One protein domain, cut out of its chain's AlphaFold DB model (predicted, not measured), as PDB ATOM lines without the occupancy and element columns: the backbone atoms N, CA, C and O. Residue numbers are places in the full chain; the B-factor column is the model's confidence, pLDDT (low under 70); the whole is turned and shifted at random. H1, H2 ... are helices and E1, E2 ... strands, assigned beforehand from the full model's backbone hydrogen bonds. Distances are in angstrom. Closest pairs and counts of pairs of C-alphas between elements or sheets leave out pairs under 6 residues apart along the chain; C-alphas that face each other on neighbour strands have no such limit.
ATOM      1  N   ASN A   9      14.050 -30.498  82.371       68.25
ATOM      2  CA  ASN A   9      14.716 -31.583  83.117       68.25
ATOM      3  C   ASN A   9      16.080 -31.250  83.753       68.25
ATOM      4  O   ASN A   9      16.807 -32.161  84.148       68.25
ATOM      5  N   THR A  10      16.409 -29.968  83.913       77.19
ATOM      6  CA  THR A  10      17.642 -29.533  84.589       77.19
ATOM      7  C   THR A  10      17.394 -29.332  86.082       77.19
ATOM      8  O   THR A  10      16.453 -28.645  86.481       77.19
ATOM      9  N   THR A  11      18.221 -29.936  86.933       85.56
ATOM     10  CA  THR A  11      18.144 -29.715  88.387       85.56
ATOM     11  C   THR A  11      18.571 -28.284  88.746       85.56
ATOM     12  O   THR A  11      19.342 -27.678  88.001       85.56
ATOM     13  N   PRO A  12      18.161 -27.739  89.909       87.31
ATOM     14  CA  PRO A  12      18.600 -26.410  90.345       87.31
ATOM     15  C   PRO A  12      20.125 -26.244  90.363       87.31
ATOM     16  O   PRO A  12      20.635 -25.219  89.930       87.31
ATOM     17  N   LYS A  13      20.853 -27.286  90.783       87.06
ATOM     18  CA  LYS A  13      22.321 -27.290  90.789       87.06
ATOM     19  C   LYS A  13      22.906 -27.201  89.375       87.06
ATOM     20  O   LYS A  13      23.831 -26.440  89.142       87.06
ATOM     21  N   GLN A  14      22.358 -27.957  88.428       86.62
ATOM     22  CA  GLN A  14      22.811 -27.897  87.035       86.62
ATOM     23  C   GLN A  14      22.482 -26.542  86.390       86.62
ATOM     24  O   GLN A  14      23.271 -26.039  85.599       86.62
ATOM     25  N   MET A  15      21.350 -25.927  86.751       87.62
ATOM     26  CA  MET A  15      21.025 -24.564  86.320       87.62
ATOM     27  C   MET A  15      22.028 -23.546  86.870       87.62
ATOM     28  O   MET A  15      22.484 -22.683  86.129       87.62
ATOM     29  N   GLU A  16      22.395 -23.654  88.148       91.19
ATOM     30  CA  GLU A  16      23.426 -22.812  88.761       91.19
ATOM     31  C   GLU A  16      24.777 -22.955  88.044       91.19
ATOM     32  O   GLU A  16      25.389 -21.951  87.690       91.19
ATOM     33  N   GLU A  17      25.212 -24.185  87.756       91.19
ATOM     34  CA  GLU A  17      26.450 -24.452  87.011       91.19
ATOM     35  C   GLU A  17      26.422 -23.841  85.596       91.19
ATOM     36  O   GLU A  17      27.419 -23.261  85.165       91.19
ATOM     37  N   LEU A  18      25.283 -23.911  84.894       89.38
ATOM     38  CA  LEU A  18      25.097 -23.252  83.593       89.38
ATOM     39  C   LEU A  18      25.203 -21.729  83.710       89.38
ATOM     40  O   LEU A  18      25.934 -21.119  82.939       89.38
ATOM     41  N   TYR A  19      24.559 -21.113  84.704       92.38
ATOM     42  CA  TYR A  19      24.663 -19.665  84.901       92.38
ATOM     43  C   TYR A  19      26.080 -19.216  85.261       92.38
ATOM     44  O   TYR A  19      26.531 -18.186  84.769       92.38
ATOM     45  N   ILE A  20      26.796 -19.973  86.098       95.12
ATOM     46  CA  ILE A  20      28.201 -19.683  86.417       95.12
ATOM     47  C   ILE A  20      29.052 -19.744  85.144       95.12
ATOM     48  O   ILE A  20      29.870 -18.852  84.918       95.12
ATOM     49  N   SER A  21      28.835 -20.762  84.307       95.12
ATOM     50  CA  SER A  21      29.511 -20.916  83.016       95.12
ATOM     51  C   SER A  21      29.218 -19.744  82.074       95.12
ATOM     52  O   SER A  21      30.151 -19.162  81.528       95.12
ATOM     53  N   ASP A  22      27.950 -19.355  81.928       94.12
ATOM     54  CA  ASP A  22      27.538 -18.237  81.072       94.12
ATOM     55  C   ASP A  22      28.147 -16.919  81.565       94.12
ATOM     56  O   ASP A  22      28.745 -16.176  80.793       94.12
ATOM     57  N   VAL A  23      28.090 -16.642  82.871       96.94
ATOM     58  CA  VAL A  23      28.713 -15.438  83.443       96.94
ATOM     59  C   VAL A  23      30.223 -15.441  83.211       96.94
ATOM     60  O   VAL A  23      30.785 -14.405  82.861       96.94
ATOM     61  N   ALA A  24      30.895 -16.582  83.371       97.50
ATOM     62  CA  ALA A  24      32.322 -16.693  83.092       97.50
ATOM     63  C   ALA A  24      32.644 -16.477  81.598       97.50
ATOM     64  O   ALA A  24      33.650 -15.838  81.291       97.50
ATOM     65  N   HIS A  25      31.788 -16.943  80.685       97.81
ATOM     66  CA  HIS A  25      31.910 -16.715  79.243       97.81
ATOM     67  C   HIS A  25      31.790 -15.223  78.902       97.81
ATOM     68  O   HIS A  25      32.656 -14.657  78.234       97.81
ATOM     69  N   GLU A  26      30.769 -14.550  79.438       97.38
ATOM     70  CA  GLU A  26      30.573 -13.111  79.236       97.38
ATOM     71  C   GLU A  26      31.700 -12.278  79.871       97.38
ATOM     72  O   GLU A  26      32.149 -11.281  79.303       97.38
ATOM     73  N   LEU A  27      32.228 -12.704  81.024       97.56
ATOM     74  CA  LEU A  27      33.438 -12.108  81.596       97.56
ATOM     75  C   LEU A  27      34.652 -12.310  80.679       97.56
ATOM     76  O   LEU A  27      35.449 -11.387  80.531       97.56
ATOM     77  N   GLY A  28      34.773 -13.465  80.021       96.88
ATOM     78  CA  GLY A  28      35.775 -13.704  78.981       96.88
ATOM     79  C   GLY A  28      35.711 -12.652  77.872       96.88
ATOM     80  O   GLY A  28      36.736 -12.058  77.533       96.88
ATOM     81  N   HIS A  29      34.510 -12.336  77.379       95.94
ATOM     82  CA  HIS A  29      34.308 -11.244  76.422       95.94
ATOM     83  C   HIS A  29      34.724  -9.874  76.970       95.94
ATOM     84  O   HIS A  29      35.377  -9.109  76.260       95.94
ATOM     85  N   ILE A  30      34.411  -9.571  78.235       95.31
ATOM     86  CA  ILE A  30      34.835  -8.321  78.895       95.31
ATOM     87  C   ILE A  30      36.366  -8.219  78.969       95.31
ATOM     88  O   ILE A  30      36.917  -7.143  78.742       95.31
ATOM     89  N   PHE A  31      37.057  -9.331  79.227       94.12
ATOM     90  CA  PHE A  31      38.522  -9.405  79.204       94.12
ATOM     91  C   PHE A  31      39.116  -9.470  77.787       94.12
ATOM     92  O   PHE A  31      40.322  -9.633  77.635       94.12
ATOM     93  N   GLY A  32      38.302  -9.325  76.740       91.88
ATOM     94  CA  GLY A  32      38.769  -9.238  75.360       91.88
ATOM     95  C   GLY A  32      38.922 -10.581  74.644       91.88
ATOM     96  O   GLY A  32      39.478 -10.609  73.546       91.88
ATOM     97  N   LEU A  33      38.418 -11.684  75.206       94.06
ATOM     98  CA  LEU A  33      38.362 -12.960  74.496       94.06
ATOM     99  C   LEU A  33      37.223 -12.954  73.464       94.06
ATOM    100  O   LEU A  33      36.107 -12.507  73.728       94.06
ATOM    101  N   GLN A  34      37.507 -13.465  72.269       93.06
ATOM    102  CA  GLN A  34      36.511 -13.731  71.225       93.06
ATOM    103  C   GLN A  34      36.162 -15.217  71.213       93.06
ATOM    104  O   GLN A  34      36.867 -16.025  71.820       93.06
ATOM    105  N   HIS A  35      35.091 -15.594  70.512       95.75
ATOM    106  CA  HIS A  35      34.767 -17.008  70.383       95.75
ATOM    107  C   HIS A  35      35.860 -17.774  69.635       95.75
ATOM    108  O   HIS A  35      36.319 -17.353  68.569       95.75
ATOM    109  N   GLU A  36      36.227 -18.952  70.136       96.56
ATOM    110  CA  GLU A  36      37.302 -19.764  69.550       96.56
ATOM    111  C   GLU A  36      36.930 -20.210  68.119       96.56
ATOM    112  O   GLU A  36      37.763 -20.207  67.207       96.56
ATOM    113  N   GLN A  37      35.640 -20.477  67.854       95.81
ATOM    114  CA  GLN A  37      35.144 -20.756  66.500       95.81
ATOM    115  C   GLN A  37      35.062 -19.532  65.574       95.81
ATOM    116  O   GLN A  37      34.592 -19.666  64.448       95.81
ATOM    117  N   GLN A  38      35.477 -18.338  65.986       93.69
ATOM    118  CA  GLN A  38      35.576 -17.170  65.098       93.69
ATOM    119  C   GLN A  38      37.010 -16.922  64.615       93.69
ATOM    120  O   GLN A  38      37.250 -16.034  63.799       93.69
ATOM    121  N   ARG A  39      37.975 -17.749  65.031       91.81
ATOM    122  CA  ARG A  39      39.350 -17.661  64.534       91.81
ATOM    123  C   ARG A  39      39.431 -17.841  63.014       91.81
ATOM    124  O   ARG A  39      38.828 -18.754  62.449       91.81
ATOM    125  N   LEU A  40      40.291 -17.050  62.367       90.06
ATOM    126  CA  LEU A  40      40.568 -17.128  60.923       90.06
ATOM    127  C   LEU A  40      41.039 -18.524  60.468       90.06
ATOM    128  O   LEU A  40      40.784 -18.934  59.340       90.06
ATOM    129  N   ASP A  41      41.724 -19.273  61.338       90.12
ATOM    130  CA  ASP A  41      42.247 -20.612  61.047       90.12
ATOM    131  C   ASP A  41      41.299 -21.756  61.427       90.12
ATOM    132  O   ASP A  41      41.649 -22.919  61.205       90.12
ATOM    133  N   ARG A  42      40.101 -21.464  61.959       92.69
ATOM    134  CA  ARG A  42      39.196 -22.483  62.517       92.69
ATOM    135  C   ARG A  42      38.875 -23.615  61.548       92.69
ATOM    136  O   ARG A  42      38.644 -24.728  61.995       92.69
ATOM    137  N   GLY A  43      38.833 -23.346  60.236       92.25
ATOM    138  CA  GLY A  43      38.381 -24.320  59.236       92.25
ATOM    139  C   GLY A  43      39.239 -25.585  59.222       92.25
ATOM    140  O   GLY A  43      38.781 -26.639  58.803       92.25
ATOM    141  N   ARG A  44      40.470 -25.494  59.745       91.12
ATOM    142  CA  ARG A  44      41.401 -26.615  59.931       91.12
ATOM    143  C   ARG A  44      41.046 -27.519  61.117       91.12
ATOM    144  O   ARG A  44      41.568 -28.624  61.200       91.12
ATOM    145  N   ASP A 120      41.979 -24.322  70.793       96.25
ATOM    146  CA  ASP A 120      41.562 -24.822  72.100       96.25
ATOM    147  C   ASP A 120      40.134 -25.383  72.078       96.25
ATOM    148  O   ASP A 120      39.146 -24.683  72.281       96.25
ATOM    149  N   TYR A 121      40.020 -26.699  71.885       95.81
ATOM    150  CA  TYR A 121      38.727 -27.392  71.927       95.81
ATOM    151  C   TYR A 121      38.039 -27.363  73.301       95.81
ATOM    152  O   TYR A 121      36.852 -27.680  73.380       95.81
ATOM    153  N   ASN A 122      38.766 -27.022  74.369       96.94
ATOM    154  CA  ASN A 122      38.235 -26.951  75.728       96.94
ATOM    155  C   ASN A 122      37.958 -25.511  76.173       96.94
ATOM    156  O   ASN A 122      37.566 -25.316  77.321       96.94
ATOM    157  N   SER A 123      38.164 -24.521  75.296       97.75
ATOM    158  CA  SER A 123      37.900 -23.122  75.617       97.75
ATOM    159  C   SER A 123      36.438 -22.940  76.011       97.75
ATOM    160  O   SER A 123      35.530 -23.426  75.325       97.75
ATOM    161  N   LEU A 124      36.203 -22.192  77.086       97.56
ATOM    162  CA  LEU A 124      34.871 -21.720  77.464       97.56
ATOM    163  C   LEU A 124      34.261 -20.827  76.371       97.56
ATOM    164  O   LEU A 124      33.044 -20.690  76.280       97.56
ATOM    165  N   MET A 125      35.102 -20.255  75.504       97.62
ATOM    166  CA  MET A 125      34.704 -19.412  74.381       97.62
ATOM    167  C   MET A 125      34.354 -20.215  73.118       97.62
ATOM    168  O   MET A 125      34.036 -19.615  72.090       97.62
ATOM    169  N   LEU A 126      34.409 -21.552  73.149       97.81
ATOM    170  CA  LEU A 126      34.014 -22.407  72.031       97.81
ATOM    171  C   LEU A 126      32.545 -22.826  72.145       97.81
ATOM    172  O   LEU A 126      32.144 -23.501  73.093       97.81
ATOM    173  N   TYR A 127      31.746 -22.510  71.128       97.38
ATOM    174  CA  TYR A 127      30.371 -22.998  71.059       97.38
ATOM    175  C   TYR A 127      30.286 -24.520  70.921       97.38
ATOM    176  O   TYR A 127      30.993 -25.157  70.136       97.38
ATOM    177  N   HIS A 128      29.325 -25.093  71.643       95.69
ATOM    178  CA  HIS A 128      28.922 -26.485  71.498       95.69
ATOM    179  C   HIS A 128      28.213 -26.735  70.155       95.69
ATOM    180  O   HIS A 128      27.625 -25.837  69.553       95.69
ATOM    181  N   SER A 129      28.194 -27.993  69.708       97.00
ATOM    182  CA  SER A 129      27.692 -28.382  68.380       97.00
ATOM    183  C   SER A 129      26.232 -28.037  68.084       97.00
ATOM    184  O   SER A 129      25.846 -27.909  66.922       97.00
ATOM    185  N   ALA A 130      25.417 -27.907  69.129       94.00
ATOM    186  CA  ALA A 130      23.995 -27.615  69.015       94.00
ATOM    187  C   ALA A 130      23.666 -26.115  69.138       94.00
ATOM    188  O   ALA A 130      22.499 -25.736  69.023       94.00
ATOM    189  N   ALA A 131      24.667 -25.256  69.356       93.81
ATOM    190  CA  ALA A 131      24.463 -23.816  69.449       93.81
ATOM    191  C   ALA A 131      23.798 -23.296  68.166       93.81
ATOM    192  O   ALA A 131      24.276 -23.554  67.062       93.81
ATOM    193  N   PHE A 132      22.682 -22.573  68.315       95.00
ATOM    194  CA  PHE A 132      21.880 -22.036  67.206       95.00
ATOM    195  C   PHE A 132      21.348 -23.092  66.221       95.00
ATOM    196  O   PHE A 132      20.972 -22.744  65.103       95.00
ATOM    197  N   SER A 133      21.298 -24.369  66.605       94.62
ATOM    198  CA  SER A 133      20.778 -25.442  65.756       94.62
ATOM    199  C   SER A 133      19.276 -25.309  65.528       94.62
ATOM    200  O   SER A 133      18.513 -25.071  66.465       94.62
ATOM    201  N   LYS A 134      18.821 -25.573  64.297       93.94
ATOM    202  CA  LYS A 134      17.385 -25.704  63.990       93.94
ATOM    203  C   LYS A 134      16.710 -26.889  64.687       93.94
ATOM    204  O   LYS A 134      15.487 -26.958  64.719       93.94
ATOM    205  N   PHE A 135      17.497 -27.804  65.250       90.38
ATOM    206  CA  PHE A 135      17.020 -28.937  66.043       90.38
ATOM    207  C   PHE A 135      17.107 -28.694  67.557       90.38
ATOM    208  O   PHE A 135      16.826 -29.605  68.332       90.38
ATOM    209  N   GLY A 136      17.501 -27.489  67.991       87.62
ATOM    210  CA  GLY A 136      17.781 -27.202  69.396       87.62
ATOM    211  C   GLY A 136      18.934 -28.048  69.944       87.62
ATOM    212  O   GLY A 136      19.795 -28.510  69.194       87.62
ATOM    213  N   GLU A 137      18.940 -28.273  71.258       85.31
ATOM    214  CA  GLU A 137      19.974 -29.040  71.974       85.31
ATOM    215  C   GLU A 137      19.724 -30.561  71.958       85.31
ATOM    216  O   GLU A 137      19.938 -31.266  72.943       85.31
ATOM    217  N   ASP A 138      19.270 -31.086  70.817       86.12
ATOM    218  CA  ASP A 138      19.093 -32.521  70.593       86.12
ATOM    219  C   ASP A 138      20.407 -33.170  70.130       86.12
ATOM    220  O   ASP A 138      20.786 -33.111  68.960       86.12
ATOM    221  N   TYR A 139      21.092 -33.836  71.063       86.19
ATOM    222  CA  TYR A 139      22.348 -34.534  70.792       86.19
ATOM    223  C   TYR A 139      22.187 -35.954  70.210       86.19
ATOM    224  O   TYR A 139      23.164 -36.703  70.137       86.19
ATOM    225  N   SER A 140      20.971 -36.354  69.821       89.00
ATOM    226  CA  SER A 140      20.719 -37.631  69.136       89.00
ATOM    227  C   SER A 140      20.857 -37.542  67.612       89.00
ATOM    228  O   SER A 140      20.788 -38.562  66.925       89.00
ATOM    229  N   LYS A 141      21.052 -36.331  67.071       92.25
ATOM    230  CA  LYS A 141      21.160 -36.109  65.628       92.25
ATOM    231  C   LYS A 141      22.461 -36.685  65.044       92.25
ATOM    232  O   LYS A 141      23.482 -36.694  65.740       92.25
ATOM    233  N   PRO A 142      22.446 -37.124  63.769       94.06
ATOM    234  CA  PRO A 142      23.657 -37.469  63.024       94.06
ATOM    235  C   PRO A 142      24.678 -36.323  63.010       94.06
ATOM    236  O   PRO A 142      24.299 -35.153  63.024       94.06
ATOM    237  N   ILE A 143      25.979 -36.628  62.909       94.38
ATOM    238  CA  ILE A 143      27.035 -35.597  62.963       94.38
ATOM    239  C   ILE A 143      26.882 -34.505  61.892       94.38
ATOM    240  O   ILE A 143      27.192 -33.344  62.152       94.38
ATOM    241  N   GLY A 144      26.365 -34.852  60.709       93.81
ATOM    242  CA  GLY A 144      26.147 -33.906  59.611       93.81
ATOM    243  C   GLY A 144      25.055 -32.856  59.860       93.81
ATOM    244  O   GLY A 144      24.967 -31.900  59.088       93.81
ATOM    245  N   ASP A 145      24.257 -33.009  60.921       94.94
ATOM    246  CA  ASP A 145      23.117 -32.140  61.249       94.94
ATOM    247  C   ASP A 145      23.447 -31.072  62.307       94.94
ATOM    248  O   ASP A 145      22.627 -30.191  62.575       94.94
ATOM    249  N   TYR A 146      24.645 -31.103  62.897       96.19
ATOM    250  CA  TYR A 146      25.087 -30.069  63.834       96.19
ATOM    251  C   TYR A 146      25.605 -28.826  63.113       96.19
ATOM    252  O   TYR A 146      26.124 -28.894  61.999       96.19
ATOM    253  N   VAL A 147      25.485 -27.675  63.775       96.94
ATOM    254  CA  VAL A 147      25.937 -26.382  63.242       96.94
ATOM    255  C   VAL A 147      27.454 -26.320  63.185       96.94
ATOM    256  O   VAL A 147      28.019 -25.799  62.227       96.94
ATOM    257  N   ILE A 148      28.113 -26.863  64.207       96.88
ATOM    258  CA  ILE A 148      29.565 -26.900  64.297       96.88
ATOM    259  C   ILE A 148      30.034 -28.243  64.844       96.88
ATOM    260  O   ILE A 148      29.445 -28.773  65.779       96.88
ATOM    261  N   VAL A 149      31.090 -28.814  64.278       97.06
ATOM    262  CA  VAL A 149      31.704 -30.064  64.758       97.06
ATOM    263  C   VAL A 149      33.214 -29.970  64.645       97.06
ATOM    264  O   VAL A 149      33.715 -29.232  63.799       97.06
ATOM    265  N   LYS A 150      33.955 -30.710  65.472       95.50
ATOM    266  CA  LYS A 150      35.417 -30.772  65.352       95.50
ATOM    267  C   LYS A 150      35.829 -31.926  64.449       95.50
ATOM    268  O   LYS A 150      35.210 -32.991  64.455       95.50
ATOM    269  N   TRP A 151      36.874 -31.712  63.663       94.62
ATOM    270  CA  TRP A 151      37.408 -32.735  62.776       94.62
ATOM    271  C   TRP A 151      38.214 -33.787  63.548       94.62
ATOM    272  O   TRP A 151      39.007 -33.462  64.431       94.62
ATOM    273  N   LYS A 152      38.067 -35.060  63.172       91.94
ATOM    274  CA  LYS A 152      38.850 -36.183  63.702       91.94
ATOM    275  C   LYS A 152      40.144 -36.351  62.918       91.94
ATOM    276  O   LYS A 152      40.125 -36.448  61.695       91.94
ATOM    277  N   GLY A 153      41.258 -36.481  63.638       75.19
ATOM    278  CA  GLY A 153      42.506 -37.022  63.088       75.19
ATOM    279  C   GLY A 153      43.104 -36.245  61.911       75.19
ATOM    280  O   GLY A 153      43.887 -36.820  61.156       75.19
ATOM    281  N   LEU A 154      42.757 -34.965  61.728       71.44
ATOM    282  CA  LEU A 154      43.370 -34.159  60.677       71.44
ATOM    283  C   LEU A 154      44.836 -33.901  61.007       71.44
ATOM    284  O   LEU A 154      45.178 -33.329  62.044       71.44
ATOM    285  N   ALA A 155      45.712 -34.295  60.085       60.25
ATOM    286  CA  ALA A 155      47.096 -33.875  60.134       60.25
ATOM    287  C   ALA A 155      47.168 -32.359  59.863       60.25
ATOM    288  O   ALA A 155      46.395 -31.842  59.052       60.25
ATOM    289  N   PRO A 156      48.139 -31.625  60.436       57.66
ATOM    290  CA  PRO A 156      48.230 -30.170  60.294       57.66
ATOM    291  C   PRO A 156      48.253 -29.639  58.848       57.66
ATOM    292  O   PRO A 156      48.042 -28.447  58.644       57.66
ATOM    293  N   LYS A 157      48.533 -30.475  57.840       60.34
ATOM    294  CA  LYS A 157      48.671 -30.076  56.428       60.34
ATOM    295  C   LYS A 157      47.588 -30.630  55.496       60.34
ATOM    296  O   LYS A 157      47.642 -30.359  54.301       60.34
ATOM    297  N   THR A 158      46.638 -31.415  55.996       73.94
ATOM    298  CA  THR A 158      45.551 -31.939  55.159       73.94
ATOM    299  C   THR A 158      44.412 -30.937  55.111       73.94
ATOM    300  O   THR A 158      43.969 -30.462  56.157       73.94
ATOM    301  N   ASN A 159      43.922 -30.637  53.908       79.50
ATOM    302  CA  ASN A 159      42.669 -29.904  53.773       79.50
ATOM    303  C   ASN A 159      41.544 -30.735  54.407       79.50
ATOM    304  O   ASN A 159      41.506 -31.951  54.185       79.50
ATOM    305  N   PRO A 160      40.646 -30.114  55.187       85.12
ATOM    306  CA  PRO A 160      39.513 -30.828  55.739       85.12
ATOM    307  C   PRO A 160      38.614 -31.369  54.618       85.12
ATOM    308  O   PRO A 160      38.573 -30.794  53.524       85.12
ATOM    309  N   PRO A 161      37.862 -32.451  54.878       86.50
ATOM    310  CA  PRO A 161      36.791 -32.892  53.997       86.50
ATOM    311  C   PRO A 161      35.782 -31.766  53.727       86.50
ATOM    312  O   PRO A 161      35.573 -30.887  54.557       86.50
ATOM    313  N   SER A 162      35.092 -31.827  52.586       85.62
ATOM    314  CA  SER A 162      34.033 -30.863  52.249       85.62
ATOM    315  C   SER A 162      32.763 -31.018  53.094       85.62
ATOM    316  O   SER A 162      31.906 -30.140  53.076       85.62
ATOM    317  N   SER A 163      32.617 -32.142  53.804       90.06
ATOM    318  CA  SER A 163      31.465 -32.430  54.659       90.06
ATOM    319  C   SER A 163      31.856 -33.269  55.873       90.06
ATOM    320  O   SER A 163      32.728 -34.142  55.800       90.06
ATOM    321  N   ALA A 164      31.185 -32.996  56.990       93.62
ATOM    322  CA  ALA A 164      31.347 -33.726  58.235       93.62
ATOM    323  C   ALA A 164      30.387 -34.919  58.334       93.62
ATOM    324  O   ALA A 164      29.224 -34.837  57.938       93.62
ATOM    325  N   ASN A 165      30.881 -36.027  58.878       93.44
ATOM    326  CA  ASN A 165      30.128 -37.244  59.164       93.44
ATOM    327  C   ASN A 165      30.773 -38.018  60.327       93.44
ATOM    328  O   ASN A 165      31.833 -37.645  60.834       93.44
ATOM    329  N   ASP A 166      30.158 -39.133  60.724       91.88
ATOM    330  CA  ASP A 166      30.583 -39.902  61.899       91.88
ATOM    331  C   ASP A 166      32.013 -40.462  61.809       91.88
ATOM    332  O   ASP A 166      32.648 -40.722  62.836       91.88
ATOM    333  N   GLN A 167      32.553 -40.616  60.598       91.75
ATOM    334  CA  GLN A 167      33.895 -41.154  60.369       91.75
ATOM    335  C   GLN A 167      34.978 -40.086  60.538       91.75
ATOM    336  O   GLN A 167      36.079 -40.400  60.984       91.75
ATOM    337  N   ASN A 168      34.678 -38.828  60.197       93.44
ATOM    338  CA  ASN A 168      35.680 -37.765  60.084       93.44
ATOM    339  C   ASN A 168      35.482 -36.593  61.052       93.44
ATOM    340  O   ASN A 168      36.337 -35.713  61.098       93.44
ATOM    341  N   ALA A 169      34.404 -36.572  61.831       95.88
ATOM    342  CA  ALA A 169      34.118 -35.504  62.778       95.88
ATOM    343  C   ALA A 169      33.500 -36.042  64.073       95.88
ATOM    344  O   ALA A 169      33.105 -37.205  64.170       95.88
ATOM    345  N   GLU A 170      33.470 -35.200  65.098       95.69
ATOM    346  CA  GLU A 170      32.861 -35.466  66.398       95.69
ATOM    347  C   GLU A 170      32.207 -34.203  66.959       95.69
ATOM    348  O   GLU A 170      32.584 -33.068  66.649       95.69
ATOM    349  N   ILE A 171      31.209 -34.419  67.810       95.75
ATOM    350  CA  ILE A 171      30.484 -33.340  68.469       95.75
ATOM    351  C   ILE A 171      31.361 -32.630  69.506       95.75
ATOM    352  O   ILE A 171      32.163 -33.241  70.216       95.75
ATOM    353  N   ILE A 172      31.153 -31.326  69.618       95.69
ATOM    354  CA  ILE A 172      31.700 -30.449  70.646       95.69
ATOM    355  C   ILE A 172      30.630 -30.330  71.733       95.69
ATOM    356  O   ILE A 172      29.491 -29.918  71.476       95.69
ATOM    357  N   ARG A 173      30.972 -30.758  72.949       93.56
ATOM    358  CA  ARG A 173      30.108 -30.625  74.128       93.56
ATOM    359  C   ARG A 173      30.290 -29.243  74.750       93.56
ATOM    360  O   ARG A 173      31.220 -28.527  74.405       93.56
ATOM    361  N   HIS A 174      29.369 -28.870  75.630       90.50
ATOM    362  CA  HIS A 174      29.453 -27.601  76.339       90.50
ATOM    363  C   HIS A 174      30.647 -27.612  77.301       90.50
ATOM    364  O   HIS A 174      30.740 -28.500  78.152       90.50
ATOM    365  N   ASN A 175      31.557 -26.651  77.141       95.81
ATOM    366  CA  ASN A 175      32.655 -26.427  78.074       95.81
ATOM    367  C   ASN A 175      32.120 -25.545  79.205       95.81
ATOM    368  O   ASN A 175      31.660 -24.442  78.950       95.81
ATOM    369  N   MET A 176      32.129 -26.056  80.436       94.75
ATOM    370  CA  MET A 176      31.471 -25.406  81.583       94.75
ATOM    371  C   MET A 176      32.408 -24.520  82.411       94.75
ATOM    372  O   MET A 176      31.981 -23.861  83.356       94.75
ATOM    373  N   VAL A 177      33.710 -24.580  82.132       96.00
ATOM    374  CA  VAL A 177      34.753 -23.917  82.917       96.00
ATOM    375  C   VAL A 177      35.828 -23.356  81.989       96.00
ATOM    376  O   VAL A 177      36.084 -23.969  80.950       96.00
ATOM    377  N   PRO A 178      36.489 -22.242  82.361       97.25
ATOM    378  CA  PRO A 178      37.633 -21.732  81.615       97.25
ATOM    379  C   PRO A 178      38.728 -22.790  81.484       97.25
ATOM    380  O   PRO A 178      39.109 -23.439  82.464       97.25
ATOM    381  N   SER A 179      39.264 -22.938  80.279       97.50
ATOM    382  CA  SER A 179      40.422 -23.782  80.028       97.50
ATOM    383  C   SER A 179      41.697 -23.140  80.593       97.50
ATOM    384  O   SER A 179      41.752 -21.950  80.918       97.50
ATOM    385  N   SER A 180      42.791 -23.905  80.660       96.44
ATOM    386  CA  SER A 180      44.093 -23.324  81.009       96.44
ATOM    387  C   SER A 180      44.580 -22.297  79.979       96.44
ATOM    388  O   SER A 180      45.365 -21.420  80.334       96.44
ATOM    389  N   TRP A 181      44.125 -22.395  78.725       96.38
ATOM    390  CA  TRP A 181      44.488 -21.478  77.644       96.38
ATOM    391  C   TRP A 181      43.630 -20.208  77.668       96.38
ATOM    392  O   TRP A 181      44.171 -19.141  77.396       96.38
ATOM    393  N   ASP A 182      42.367 -20.278  78.107       96.56
ATOM    394  CA  ASP A 182      41.555 -19.084  78.399       96.56
ATOM    395  C   ASP A 182      42.222 -18.239  79.499       96.56
ATOM    396  O   ASP A 182      42.425 -17.033  79.356       96.56
ATOM    397  N   ILE A 183      42.647 -18.893  80.589       95.00
ATOM    398  CA  ILE A 183      43.347 -18.239  81.706       95.00
ATOM    399  C   ILE A 183      44.681 -17.643  81.240       95.00
ATOM    400  O   ILE A 183      45.050 -16.541  81.652       95.00
ATOM    401  N   GLN A 184      45.423 -18.369  80.401       93.44
ATOM    402  CA  GLN A 184      46.681 -17.882  79.845       93.44
ATOM    403  C   GLN A 184      46.464 -16.651  78.958       93.44
ATOM    404  O   GLN A 184      47.179 -15.668  79.134       93.44
ATOM    405  N   ALA A 185      45.471 -16.671  78.068       93.31
ATOM    406  CA  ALA A 185      45.168 -15.546  77.189       93.31
ATOM    407  C   ALA A 185      44.860 -14.270  77.990       93.31
ATOM    408  O   ALA A 185      45.392 -13.206  77.685       93.31
ATOM    409  N   ILE A 186      44.094 -14.379  79.083       93.25
ATOM    410  CA  ILE A 186      43.831 -13.240  79.976       93.25
ATOM    411  C   ILE A 186      45.126 -12.725  80.624       93.25
ATOM    412  O   ILE A 186      45.328 -11.517  80.709       93.25
ATOM    413  N   ARG A 187      46.031 -13.611  81.063       92.06
ATOM    414  CA  ARG A 187      47.332 -13.205  81.633       92.06
ATOM    415  C   ARG A 187      48.236 -12.512  80.616       92.06
ATOM    416  O   ARG A 187      49.004 -11.637  80.999       92.06
ATOM    417  N   GLU A 188      48.166 -12.909  79.350       90.50
ATOM    418  CA  GLU A 188      48.921 -12.276  78.266       90.50
ATOM    419  C   GLU A 188      48.363 -10.887  77.921       90.50
ATOM    420  O   GLU A 188      49.138  -9.966  77.670       90.50
ATOM    421  N   LEU A 189      47.037 -10.714  77.965       90.38
ATOM    422  CA  LEU A 189      46.374  -9.421  77.753       90.38
ATOM    423  C   LEU A 189      46.572  -8.453  78.930       90.38
ATOM    424  O   LEU A 189      46.725  -7.249  78.725       90.38
ATOM    425  N   TYR A 190      46.596  -8.981  80.153       91.50
ATOM    426  CA  TYR A 190      46.740  -8.220  81.391       91.50
ATOM    427  C   TYR A 190      47.905  -8.787  82.212       91.50
ATOM    428  O   TYR A 190      47.678  -9.542  83.159       91.50
ATOM    429  N   PRO A 191      49.163  -8.466  81.865       84.56
ATOM    430  CA  PRO A 191      50.310  -8.906  82.642       84.56
ATOM    431  C   PRO A 191      50.306  -8.203  84.004       84.56
ATOM    432  O   PRO A 191      50.536  -6.999  84.106       84.56
ATOM    433  N   TRP A 192      50.029  -8.963  85.059       79.31
ATOM    434  CA  TRP A 192      50.105  -8.489  86.438       79.31
ATOM    435  C   TRP A 192      51.560  -8.600  86.906       79.31
ATOM    436  O   TRP A 192      52.125  -9.696  86.898       79.31
ATOM    437  N   THR A 193      52.161  -7.472  87.277       62.78
ATOM    438  CA  THR A 193      53.452  -7.408  87.981       62.78
ATOM    439  C   THR A 193      53.256  -7.439  89.483       62.78
ATOM    440  O   THR A 193      52.336  -6.719  89.938       62.78
TER     441      THR A 193
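AT A GLANCE: This is residues 9 to 44 and 120 to 193 of the 193 residues of the protein "Peptidase M12A domain-containing protein" of Lentithecium fluviatile CBS 122367 (UniProt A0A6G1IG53). This flat domain has little regular structure: a long helix, H1, runs along one side with the shorter H2 near its end, and a broad field of loops holding the short strand E1 makes the other side. Residues 11 to 16, of which 12 to 16 belong to H1, stick out. The printed part has 110 residues, 33 of them in named elements, in the order H1, E1, H2; the class is mostly helix. It is only just compact, close to loose, with a radius of gyration of the C-alphas of 15.7 A and spans of 46 by 42 by 19 A.

HOW THE PARTS SIT: H1, residues 12 to 30, and H2, residues 180 to 189, are close but not clearly touching; their closest C-alphas, of Gly 28 and Asp 182, are 7.9 A apart. They run the same way at a shallow tilt of 31 degrees. E1, residues 148 to 151, is apart from H1 and from H2. It pairs with no named strand, but its residues 150 to 151 pair antiparallel with residues 169 to 170. In H1 and H2 every O i to N i+4 pair is within hydrogen-bond range.

IN THESE COORDINATES: H1 measures 26.9 A from C-alpha 12 at (18.600, -26.410, 90.345) to C-alpha 30. E1 measures 9.9 A, and H2 14.5 A, ending at C-alpha 189 at (46.374, -9.421, 77.753).

THE WHOLE: Residues 45 to 119 are not printed; C-alphas 44 and 120 are 12.3 A apart across the cut. The link E1 to H2, 28 residues, is long. Residues 9, 155 to 157 and 193 have pLDDT under 70.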